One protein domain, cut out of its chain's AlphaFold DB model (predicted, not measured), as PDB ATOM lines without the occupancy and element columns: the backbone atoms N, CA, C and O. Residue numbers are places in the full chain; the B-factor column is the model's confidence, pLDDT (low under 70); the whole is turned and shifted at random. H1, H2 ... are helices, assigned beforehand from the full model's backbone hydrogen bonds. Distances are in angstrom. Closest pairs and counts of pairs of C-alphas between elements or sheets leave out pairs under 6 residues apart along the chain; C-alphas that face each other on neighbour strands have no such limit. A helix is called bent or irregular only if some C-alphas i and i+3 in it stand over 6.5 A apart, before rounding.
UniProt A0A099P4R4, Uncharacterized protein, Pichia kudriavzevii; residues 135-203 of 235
ATOM      1  N   LYS A 135       6.299 133.076  24.796       93.56
ATOM      2  CA  LYS A 135       7.313 132.036  24.565       93.56
ATOM      3  C   LYS A 135       8.625 132.372  25.257       93.56
ATOM      4  O   LYS A 135       9.257 131.485  25.816       93.56
ATOM      5  N   GLU A 136       9.021 133.641  25.218       94.00
ATOM      6  CA  GLU A 136      10.301 134.088  25.773       94.00
ATOM      7  C   GLU A 136      10.360 133.877  27.290       94.00
ATOM      8  O   GLU A 136      11.373 133.402  27.799       94.00
ATOM      9  N   ASP A 137       9.248 134.113  27.987       94.00
ATOM     10  CA  ASP A 137       9.144 133.928  29.437       94.00
ATOM     11  C   ASP A 137       9.309 132.446  29.812       94.00
ATOM     12  O   ASP A 137      10.050 132.105  30.734       94.00
ATOM     13  N   VAL A 138       8.688 131.539  29.047       95.12
ATOM     14  CA  VAL A 138       8.835 130.085  29.246       95.12
ATOM     15  C   VAL A 138      10.282 129.641  29.013       95.12
ATOM     16  O   VAL A 138      10.822 128.864  29.802       95.12
ATOM     17  N   ILE A 139      10.939 130.156  27.969       95.06
ATOM     18  CA  ILE A 139      12.355 129.862  27.691       95.06
ATOM     19  C   ILE A 139      13.232 130.327  28.852       95.06
ATOM     20  O   ILE A 139      14.093 129.572  29.305       95.06
ATOM     21  N   GLN A 140      13.002 131.541  29.347       94.06
ATOM     22  CA  GLN A 140      13.752 132.112  30.458       94.06
ATOM     23  C   GLN A 140      13.614 131.266  31.732       94.06
ATOM     24  O   GLN A 140      14.628 130.929  32.346       94.06
ATOM     25  N   ILE A 141      12.388 130.854  32.084       94.62
ATOM     26  CA  ILE A 141      12.131 129.974  33.236       94.62
ATOM     27  C   ILE A 141      12.918 128.665  33.093       94.62
ATOM     28  O   ILE A 141      13.611 128.245  34.020       94.62
ATOM     29  N   MET A 142      12.869 128.037  31.917       94.81
ATOM     30  CA  MET A 142      13.567 126.774  31.677       94.81
ATOM     31  C   MET A 142      15.099 126.903  31.700       94.81
ATOM     32  O   MET A 142      15.783 125.966  32.122       94.81
ATOM     33  N   MET A 143      15.661 128.030  31.247       92.31
ATOM     34  CA  MET A 143      17.114 128.258  31.262       92.31
ATOM     35  C   MET A 143      17.669 128.486  32.669       92.31
ATOM     36  O   MET A 143      18.839 128.184  32.915       92.31
ATOM     37  N   GLN A 144      16.843 128.948  33.609       92.50
ATOM     38  CA  GLN A 144      17.263 129.157  34.996       92.50
ATOM     39  C   GLN A 144      17.538 127.841  35.743       92.50
ATOM     40  O   GLN A 144      18.294 127.817  36.715       92.50
ATOM     41  N   LEU A 145      16.943 126.738  35.284       93.44
ATOM     42  CA  LEU A 145      17.108 125.427  35.900       93.44
ATOM     43  C   LEU A 145      18.487 124.839  35.562       93.44
ATOM     44  O   LEU A 145      18.905 124.921  34.408       93.44
ATOM     45  N   PRO A 146      19.204 124.213  36.510       91.12
ATOM     46  CA  PRO A 146      20.460 123.533  36.213       91.12
ATOM     47  C   PRO A 146      20.216 122.276  35.368       91.12
ATOM     48  O   PRO A 146      19.126 121.703  35.375       91.12
ATOM     49  N   VAL A 147      21.242 121.798  34.664       89.94
ATOM     50  CA  VAL A 147      21.163 120.522  33.942       89.94
ATOM     51  C   VAL A 147      21.094 119.371  34.954       89.94
ATOM     52  O   VAL A 147      22.048 119.129  35.690       89.94
ATOM     53  N   GLY A 148      19.971 118.653  34.987       88.75
ATOM     54  CA  GLY A 148      19.730 117.541  35.909       88.75
ATOM     55  C   GLY A 148      18.416 116.813  35.617       88.75
ATOM     56  O   GLY A 148      17.610 117.288  34.813       88.75
ATOM     57  N   SER A 149      18.208 115.658  36.260       85.88
ATOM     58  CA  SER A 149      16.969 114.867  36.140       85.88
ATOM     59  C   SER A 149      15.754 115.636  36.639       85.88
ATOM     60  O   SER A 149      14.741 115.694  35.950       85.88
ATOM     61  N   ASP A 150      15.881 116.281  37.793       92.00
ATOM     62  CA  ASP A 150      14.770 116.944  38.478       92.00
ATOM     63  C   ASP A 150      14.287 118.142  37.655       92.00
ATOM     64  O   ASP A 150      13.097 118.345  37.427       92.00
ATOM     65  N   SER A 151      15.236 118.875  37.076       94.62
ATOM     66  CA  SER A 151      14.955 119.956  36.139       94.62
ATOM     67  C   SER A 151      14.229 119.473  34.879       94.62
ATOM     68  O   SER A 151      13.439 120.221  34.319       94.62
ATOM     69  N   GLN A 152      14.453 118.239  34.413       96.19
ATOM     70  CA  GLN A 152      13.716 117.700  33.265       96.19
ATOM     71  C   GLN A 152      12.224 117.539  33.583       96.19
ATOM     72  O   GLN A 152      11.384 117.832  32.732       96.19
ATOM     73  N   GLU A 153      11.888 117.090  34.793       96.88
ATOM     74  CA  GLU A 153      10.497 116.947  35.236       96.88
ATOM     75  C   GLU A 153       9.830 118.315  35.398       96.88
ATOM     76  O   GLU A 153       8.762 118.539  34.833       96.88
ATOM     77  N   ILE A 154      10.519 119.272  36.027       97.38
ATOM     78  CA  ILE A 154      10.032 120.653  36.183       97.38
ATOM     79  C   ILE A 154       9.758 121.306  34.818       97.38
ATOM     80  O   ILE A 154       8.746 121.985  34.630       97.38
ATOM     81  N   ILE A 155      10.637 121.092  33.834       97.31
ATOM     82  CA  ILE A 155      10.425 121.588  32.471       97.31
ATOM     83  C   ILE A 155       9.200 120.932  31.831       97.31
ATOM     84  O   ILE A 155       8.404 121.625  31.197       97.31
ATOM     85  N   ALA A 156       9.042 119.616  31.977       97.19
ATOM     86  CA  ALA A 156       7.887 118.915  31.427       97.19
ATOM     87  C   ALA A 156       6.575 119.456  32.022       97.19
ATOM     88  O   ALA A 156       5.647 119.743  31.266       97.19
ATOM     89  N   ASP A 157       6.530 119.679  33.337       97.12
ATOM     90  CA  ASP A 157       5.374 120.257  34.032       97.12
ATOM     91  C   ASP A 157       5.099 121.696  33.588       97.12
ATOM     92  O   ASP A 157       3.948 122.074  33.349       97.12
ATOM     93  N   THR A 158       6.156 122.488  33.386       96.56
ATOM     94  CA  THR A 158       6.042 123.839  32.823       96.56
ATOM     95  C   THR A 158       5.400 123.782  31.439       96.56
ATOM     96  O   THR A 158       4.494 124.560  31.147       96.56
ATOM     97  N   ILE A 159       5.803 122.843  30.583       97.19
ATOM     98  CA  ILE A 159       5.212 122.699  29.252       97.19
ATOM     99  C   ILE A 159       3.752 122.264  29.307       97.19
ATOM    100  O   ILE A 159       2.930 122.892  28.644       97.19
ATOM    101  N   TYR A 160       3.410 121.253  30.104       96.94
ATOM    102  CA  TYR A 160       2.018 120.813  30.228       96.94
ATOM    103  C   TYR A 160       1.110 121.886  30.843       96.94
ATOM    104  O   TYR A 160      -0.081 121.924  30.548       96.94
ATOM    105  N   SER A 161       1.668 122.798  31.643       96.38
ATOM    106  CA  SER A 161       0.932 123.951  32.174       96.38
ATOM    107  C   SER A 161       0.673 125.037  31.121       96.38
ATOM    108  O   SER A 161      -0.283 125.798  31.247       96.38
ATOM    109  N   ASN A 162       1.510 125.122  30.080       95.88
ATOM    110  CA  ASN A 162       1.482 126.190  29.071       95.88
ATOM    111  C   ASN A 162       1.017 125.727  27.671       95.88
ATOM    112  O   ASN A 162       0.832 126.558  26.776       95.88
ATOM    113  N   SER A 163       0.839 124.420  27.460       94.50
ATOM    114  CA  SER A 163       0.372 123.813  26.211       94.50
ATOM    115  C   SER A 163      -0.445 122.549  26.485       94.50
ATOM    116  O   SER A 163      -0.052 121.702  27.283       94.50
ATOM    117  N   SER A 164      -1.558 122.384  25.764       93.50
ATOM    118  CA  SER A 164      -2.392 121.174  25.820       93.50
ATOM    119  C   SER A 164      -1.948 120.064  24.865       93.50
ATOM    120  O   SER A 164      -2.342 118.914  25.040       93.50
ATOM    121  N   THR A 165      -1.206 120.402  23.812       93.94
ATOM    122  CA  THR A 165      -0.911 119.497  22.685       93.94
ATOM    123  C   THR A 165       0.549 119.063  22.634       93.94
ATOM    124  O   THR A 165       0.867 118.056  21.997       93.94
ATOM    125  N   MET A 166       1.448 119.788  23.301       94.75
ATOM    126  CA  MET A 166       2.879 119.512  23.255       94.75
ATOM    127  C   MET A 166       3.290 118.396  24.224       94.75
ATOM    128  O   MET A 166       2.877 118.348  25.381       94.75
ATOM    129  N   ASP A 167       4.173 117.511  23.764       95.75
ATOM    130  CA  ASP A 167       4.764 116.469  24.606       95.75
ATOM    131  C   ASP A 167       5.897 117.050  25.472       95.75
ATOM    132  O   ASP A 167       7.061 117.109  25.056       95.75
ATOM    133  N   GLY A 168       5.548 117.476  26.691       96.00
ATOM    134  CA  GLY A 168       6.482 118.060  27.656       96.00
ATOM    135  C   GLY A 168       7.648 117.143  28.035       96.00
ATOM    136  O   GLY A 168       8.782 117.613  28.127       96.00
ATOM    137  N   ARG A 169       7.424 115.828  28.177       96.19
ATOM    138  CA  ARG A 169       8.487 114.871  28.552       96.19
ATOM    139  C   ARG A 169       9.534 114.718  27.455       96.19
ATOM    140  O   ARG A 169      10.741 114.736  27.733       96.19
ATOM    141  N   ARG A 170       9.088 114.568  26.205       96.50
ATOM    142  CA  ARG A 170      10.003 114.459  25.058       96.50
ATOM    143  C   ARG A 170      10.763 115.753  24.832       96.50
ATOM    144  O   ARG A 170      11.978 115.718  24.643       96.50
ATOM    145  N   PHE A 171      10.063 116.881  24.898       96.81
ATOM    146  CA  PHE A 171      10.683 118.187  24.743       96.81
ATOM    147  C   PHE A 171      11.740 118.452  25.824       96.81
ATOM    148  O   PHE A 171      12.863 118.820  25.480       96.81
ATOM    149  N   ALA A 172      11.438 118.187  27.100       97.06
ATOM    150  CA  ALA A 172      12.382 118.378  28.202       97.06
ATOM    151  C   ALA A 172      13.662 117.542  28.034       97.06
ATOM    152  O   ALA A 172      14.769 118.040  28.244       97.06
ATOM    153  N   SER A 173      13.520 116.288  27.591       96.56
ATOM    154  CA  SER A 173      14.657 115.390  27.345       96.56
ATOM    155  C   SER A 173      15.585 115.932  26.250       96.56
ATOM    156  O   SER A 173      16.806 115.999  26.417       96.56
ATOM    157  N   GLU A 174      15.013 116.369  25.125       96.56
ATOM    158  CA  GLU A 174      15.782 116.945  24.015       96.56
ATOM    159  C   GLU A 174      16.387 118.308  24.379       96.56
ATOM    160  O   GLU A 174      17.529 118.598  24.008       96.56
ATOM    161  N   PHE A 175      15.662 119.120  25.152       96.56
ATOM    162  CA  PHE A 175      16.135 120.404  25.660       96.56
ATOM    163  C   PHE A 175      17.396 120.234  26.512       96.56
ATOM    164  O   PHE A 175      18.422 120.850  26.216       96.56
ATOM    165  N   MET A 176      17.359 119.337  27.503       95.88
ATOM    166  CA  MET A 176      18.505 119.070  28.377       95.88
ATOM    167  C   MET A 176      19.700 118.517  27.610       95.88
ATOM    168  O   MET A 176      20.838 118.938  27.835       95.88
ATOM    169  N   LYS A 177      19.456 117.616  26.657       95.69
ATOM    170  CA  LYS A 177      20.504 117.034  25.815       95.69
ATOM    171  C   LYS A 177      21.207 118.088  24.958       95.69
ATOM    172  O   LYS A 177      22.438 118.102  24.888       95.69
ATOM    173  N   LYS A 178      20.448 118.980  24.314       95.38
ATOM    174  CA  LYS A 178      21.016 120.065  23.500       95.38
ATOM    175  C   LYS A 178      21.751 121.083  24.363       95.38
ATOM    176  O   LYS A 178      22.893 121.408  24.042       95.38
ATOM    177  N   ARG A 179      21.157 121.498  25.486       94.50
ATOM    178  CA  ARG A 179      21.786 122.410  26.447       94.50
ATOM    179  C   ARG A 179      23.120 121.868  26.950       94.50
ATOM    180  O   ARG A 179      24.129 122.552  26.832       94.50
ATOM    181  N   SER A 180      23.152 120.609  27.390       93.94
ATOM    182  CA  SER A 180      24.375 119.952  27.879       93.94
ATOM    183  C   SER A 180      25.503 119.986  26.846       93.94
ATOM    184  O   SER A 180      26.646 120.304  27.170       93.94
ATOM    185  N   ARG A 181      25.183 119.702  25.575       94.31
ATOM    186  CA  ARG A 181      26.154 119.717  24.471       94.31
ATOM    187  C   ARG A 181      26.703 121.118  24.194       94.31
ATOM    188  O   ARG A 181      27.876 121.271  23.841       94.31
ATOM    189  N   ILE A 182      25.860 122.135  24.323       93.38
ATOM    190  CA  ILE A 182      26.239 123.532  24.097       93.38
ATOM    191  C   ILE A 182      27.094 124.034  25.252       93.38
ATOM    192  O   ILE A 182      28.173 124.565  25.002       93.38
ATOM    193  N   GLU A 183      26.687 123.780  26.494       91.81
ATOM    194  CA  GLU A 183      27.473 124.120  27.683       91.81
ATOM    195  C   GLU A 183      28.840 123.431  27.669       91.81
ATOM    196  O   GLU A 183      29.853 124.058  27.971       91.81
ATOM    197  N   GLU A 184      28.912 122.169  27.242       93.00
ATOM    198  CA  GLU A 184      30.191 121.485  27.051       93.00
ATOM    199  C   GLU A 184      31.054 122.167  25.976       93.00
ATOM    200  O   GLU A 184      32.263 122.314  26.155       93.00
ATOM    201  N   THR A 185      30.447 122.622  24.879       91.44
ATOM    202  CA  THR A 185      31.155 123.346  23.811       91.44
ATOM    203  C   THR A 185      31.677 124.698  24.301       91.44
ATOM    204  O   THR A 185      32.821 125.045  24.004       91.44
ATOM    205  N   ILE A 186      30.872 125.432  25.071       90.50
ATOM    206  CA  ILE A 186      31.240 126.715  25.685       90.50
ATOM    207  C   ILE A 186      32.397 126.515  26.665       90.50
ATOM    208  O   ILE A 186      33.400 127.218  26.555       90.50
ATOM    209  N   ARG A 187      32.315 125.506  27.548       90.06
ATOM    210  CA  ARG A 187      33.400 125.162  28.482       90.06
ATOM    211  C   ARG A 187      34.688 124.789  27.752       90.06
ATOM    212  O   ARG A 187      35.746 125.300  28.094       90.06
ATOM    213  N   LYS A 188      34.614 123.935  26.723       91.62
ATOM    214  CA  LYS A 188      35.792 123.503  25.944       91.62
ATOM    215  C   LYS A 188      36.470 124.654  25.206       91.62
ATOM    216  O   LYS A 188      37.688 124.655  25.078       91.62
ATOM    217  N   LYS A 189      35.686 125.601  24.688       88.38
ATOM    218  CA  LYS A 189      36.196 126.762  23.948       88.38
ATOM    219  C   LYS A 189      36.488 127.971  24.837       88.38
ATOM    220  O   LYS A 189      36.968 128.973  24.323       88.38
ATOM    221  N   ASN A 190      36.213 127.866  26.140       87.62
ATOM    222  CA  ASN A 190      36.350 128.934  27.126       87.62
ATOM    223  C   ASN A 190      35.709 130.256  26.660       87.62
ATOM    224  O   ASN A 190      36.311 131.327  26.737       87.62
ATOM    225  N   TRP A 191      34.491 130.169  26.123       85.69
ATOM    226  CA  TRP A 191      33.731 131.349  25.717       85.69
ATOM    227  C   TRP A 191      33.055 131.992  26.928       85.69
ATOM    228  O   TRP A 191      32.377 131.304  27.690       85.69
ATOM    229  N   ALA A 192      33.213 133.309  27.086       81.44
ATOM    230  CA  ALA A 192      32.374 134.088  27.990       81.44
ATOM    231  C   ALA A 192      30.966 134.142  27.387       81.44
ATOM    232  O   ALA A 192      30.787 134.628  26.270       81.44
ATOM    233  N   PHE A 193      29.996 133.554  28.077       84.25
ATOM    234  CA  PHE A 193      28.648 133.387  27.560       84.25
ATOM    235  C   PHE A 193      27.628 133.517  28.687       84.25
ATOM    236  O   PHE A 193      27.756 132.834  29.704       84.25
ATOM    237  N   ASP A 194      26.608 134.342  28.461       88.44
ATOM    238  CA  ASP A 194      25.438 134.448  29.322       88.44
ATOM    239  C   ASP A 194      24.176 134.010  28.563       88.44
ATOM    240  O   ASP A 194      23.887 134.474  27.456       88.44
ATOM    241  N   TRP A 195      23.423 133.090  29.173       87.62
ATOM    242  CA  TRP A 195      22.168 132.582  28.625       87.62
ATOM    243  C   TRP A 195      21.114 133.678  28.518       87.62
ATOM    244  O   TRP A 195      20.342 133.670  27.560       87.62
ATOM    245  N   PHE A 196      21.077 134.608  29.475       88.06
ATOM    246  CA  PHE A 196      20.044 135.636  29.517       88.06
ATOM    247  C   PHE A 196      20.216 136.642  28.374       88.06
ATOM    248  O   PHE A 196      19.312 136.807  27.556       88.06
ATOM    249  N   GLU A 197      21.419 137.199  28.230       89.06
ATOM    250  CA  GLU A 197      21.780 138.111  27.138       89.06
ATOM    251  C   GLU A 197      21.540 137.475  25.754       89.06
ATOM    252  O   GLU A 197      20.989 138.093  24.840       89.06
ATOM    253  N   ALA A 198      21.878 136.188  25.615       88.44
ATOM    254  CA  ALA A 198      21.655 135.447  24.383       88.44
ATOM    255  C   ALA A 198      20.166 135.263  24.060       88.44
ATOM    256  O   ALA A 198      19.785 135.359  22.891       88.44
ATOM    257  N   ILE A 199      19.305 135.011  25.056       89.88
ATOM    258  CA  ILE A 199      17.854 134.962  24.835       89.88
ATOM    259  C   ILE A 199      17.397 136.299  24.262       89.88
ATOM    260  O   ILE A 199      16.769 136.295  23.204       89.88
ATOM    261  N   GLU A 200      17.764 137.416  24.892       88.56
ATOM    262  CA  GLU A 200      17.318 138.755  24.494       88.56
ATOM    263  C   GLU A 200      17.756 139.138  23.085       88.56
ATOM    264  O   GLU A 200      16.929 139.523  22.255       88.56
ATOM    265  N   ASN A 201      19.032 138.937  22.780       86.06
ATOM    266  CA  ASN A 201      19.605 139.351  21.506       86.06
ATOM    267  C   ASN A 201      19.155 138.461  20.339       86.06
ATOM    268  O   ASN A 201      19.170 138.890  19.183       86.06
ATOM    269  N   THR A 202      18.697 137.236  20.619       86.31
ATOM    270  CA  THR A 202      18.176 136.319  19.594       86.31
ATOM    271  C   THR A 202      16.659 136.388  19.395       86.31
ATOM    272  O   THR A 202      16.159 135.722  18.486       86.31
ATOM    273  N   LYS A 203      15.920 137.206  20.167       84.94
ATOM    274  CA  LYS A 203      14.450 137.372  20.053       84.94
ATOM    275  C   LYS A 203      13.997 137.692  18.621       84.94
ATOM    276  O   LYS A 203      12.987 137.174  18.152       84.94
TER     277      LYS A 203
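This is residues 135 to 203 of the 235 residues of an uncharacterized protein of Pichia kudriavzevii (UniProt A0A099P4R4). One long helix, H3, makes the longest axis of the domain, with H2 packed at a steep tilt on its first part and the two short helices H1 and H4 side by side off one flank of it. The far end of H3 sticks out: residues 184 to 190, of which 184 to 189 belong to H3, stand free, and the chain then folds back through residues 190 to 194 to H4. The printed part has 69 residues with four named helices, in the order H1, H2, H3, H4, and no named strand; the class is all helix. The whole is compact by its radius of gyration of the C-alphas, 12.7 A, yet elongated in outline, spanning 39 by 25 by 15 A.

H3, the longest helix, holds residues 168 to 189 and measures 31.2 A from first to last C-alpha; C-alpha 168 is at (6.482, 118.060, 27.656) and C-alpha 189 at (36.196, 126.762, 23.948). H2 holds residues 149 to 162 and measures 20.4 A. H1 holds residues 135 to 144, 14.7 A long, and begins with C-alpha 135 at (7.313, 132.036, 24.565). H4 holds residues 195 to 202, 10.6 A long, and ends with C-alpha 202 at (18.176, 136.319, 19.594). No helix is bent or irregular.

H3 touches H2 with residues 168 to 176 alone, and the closest C-alphas, those of Ala 156 and Gly 168, are 4.1 A apart. These two helices run opposite ways at a steep tilt of 52 degrees. H1 and H3 are near each other, with 6 pairs of C-alphas within 10 A but no pair within 8 A. H1 and H2 are close but not clearly touching: their closest C-alphas, those of Met 142 and Ile 155, are 6.1 A apart, and they run opposite ways at a shallow tilt of 17 degrees. H1 touches H4, the closest C-alphas being those of Met 143 and Trp 195, 7.2 A apart; they run opposite ways at a shallow tilt of 24 degrees. H4 is apart from H2 and from H3. In H1, H2, H3 and H4 every O i to N i+4 pair is within hydrogen-bond range.

The two C-alphas farthest apart, those of Ser 164 and Asn 190, are 39.5 A from each other, while the first and last printed C-alphas, those of Lys 135 and Lys 203, are 10.0 A apart. The links H1 to H2, H2 to H3 and H3 to H4 are tight, with 4, 5 and 5 residues. The printed part has no cut. The mean pLDDT of the printed part of this model is 92.8, and no printed residue is under 70; H4 has a mean of 88.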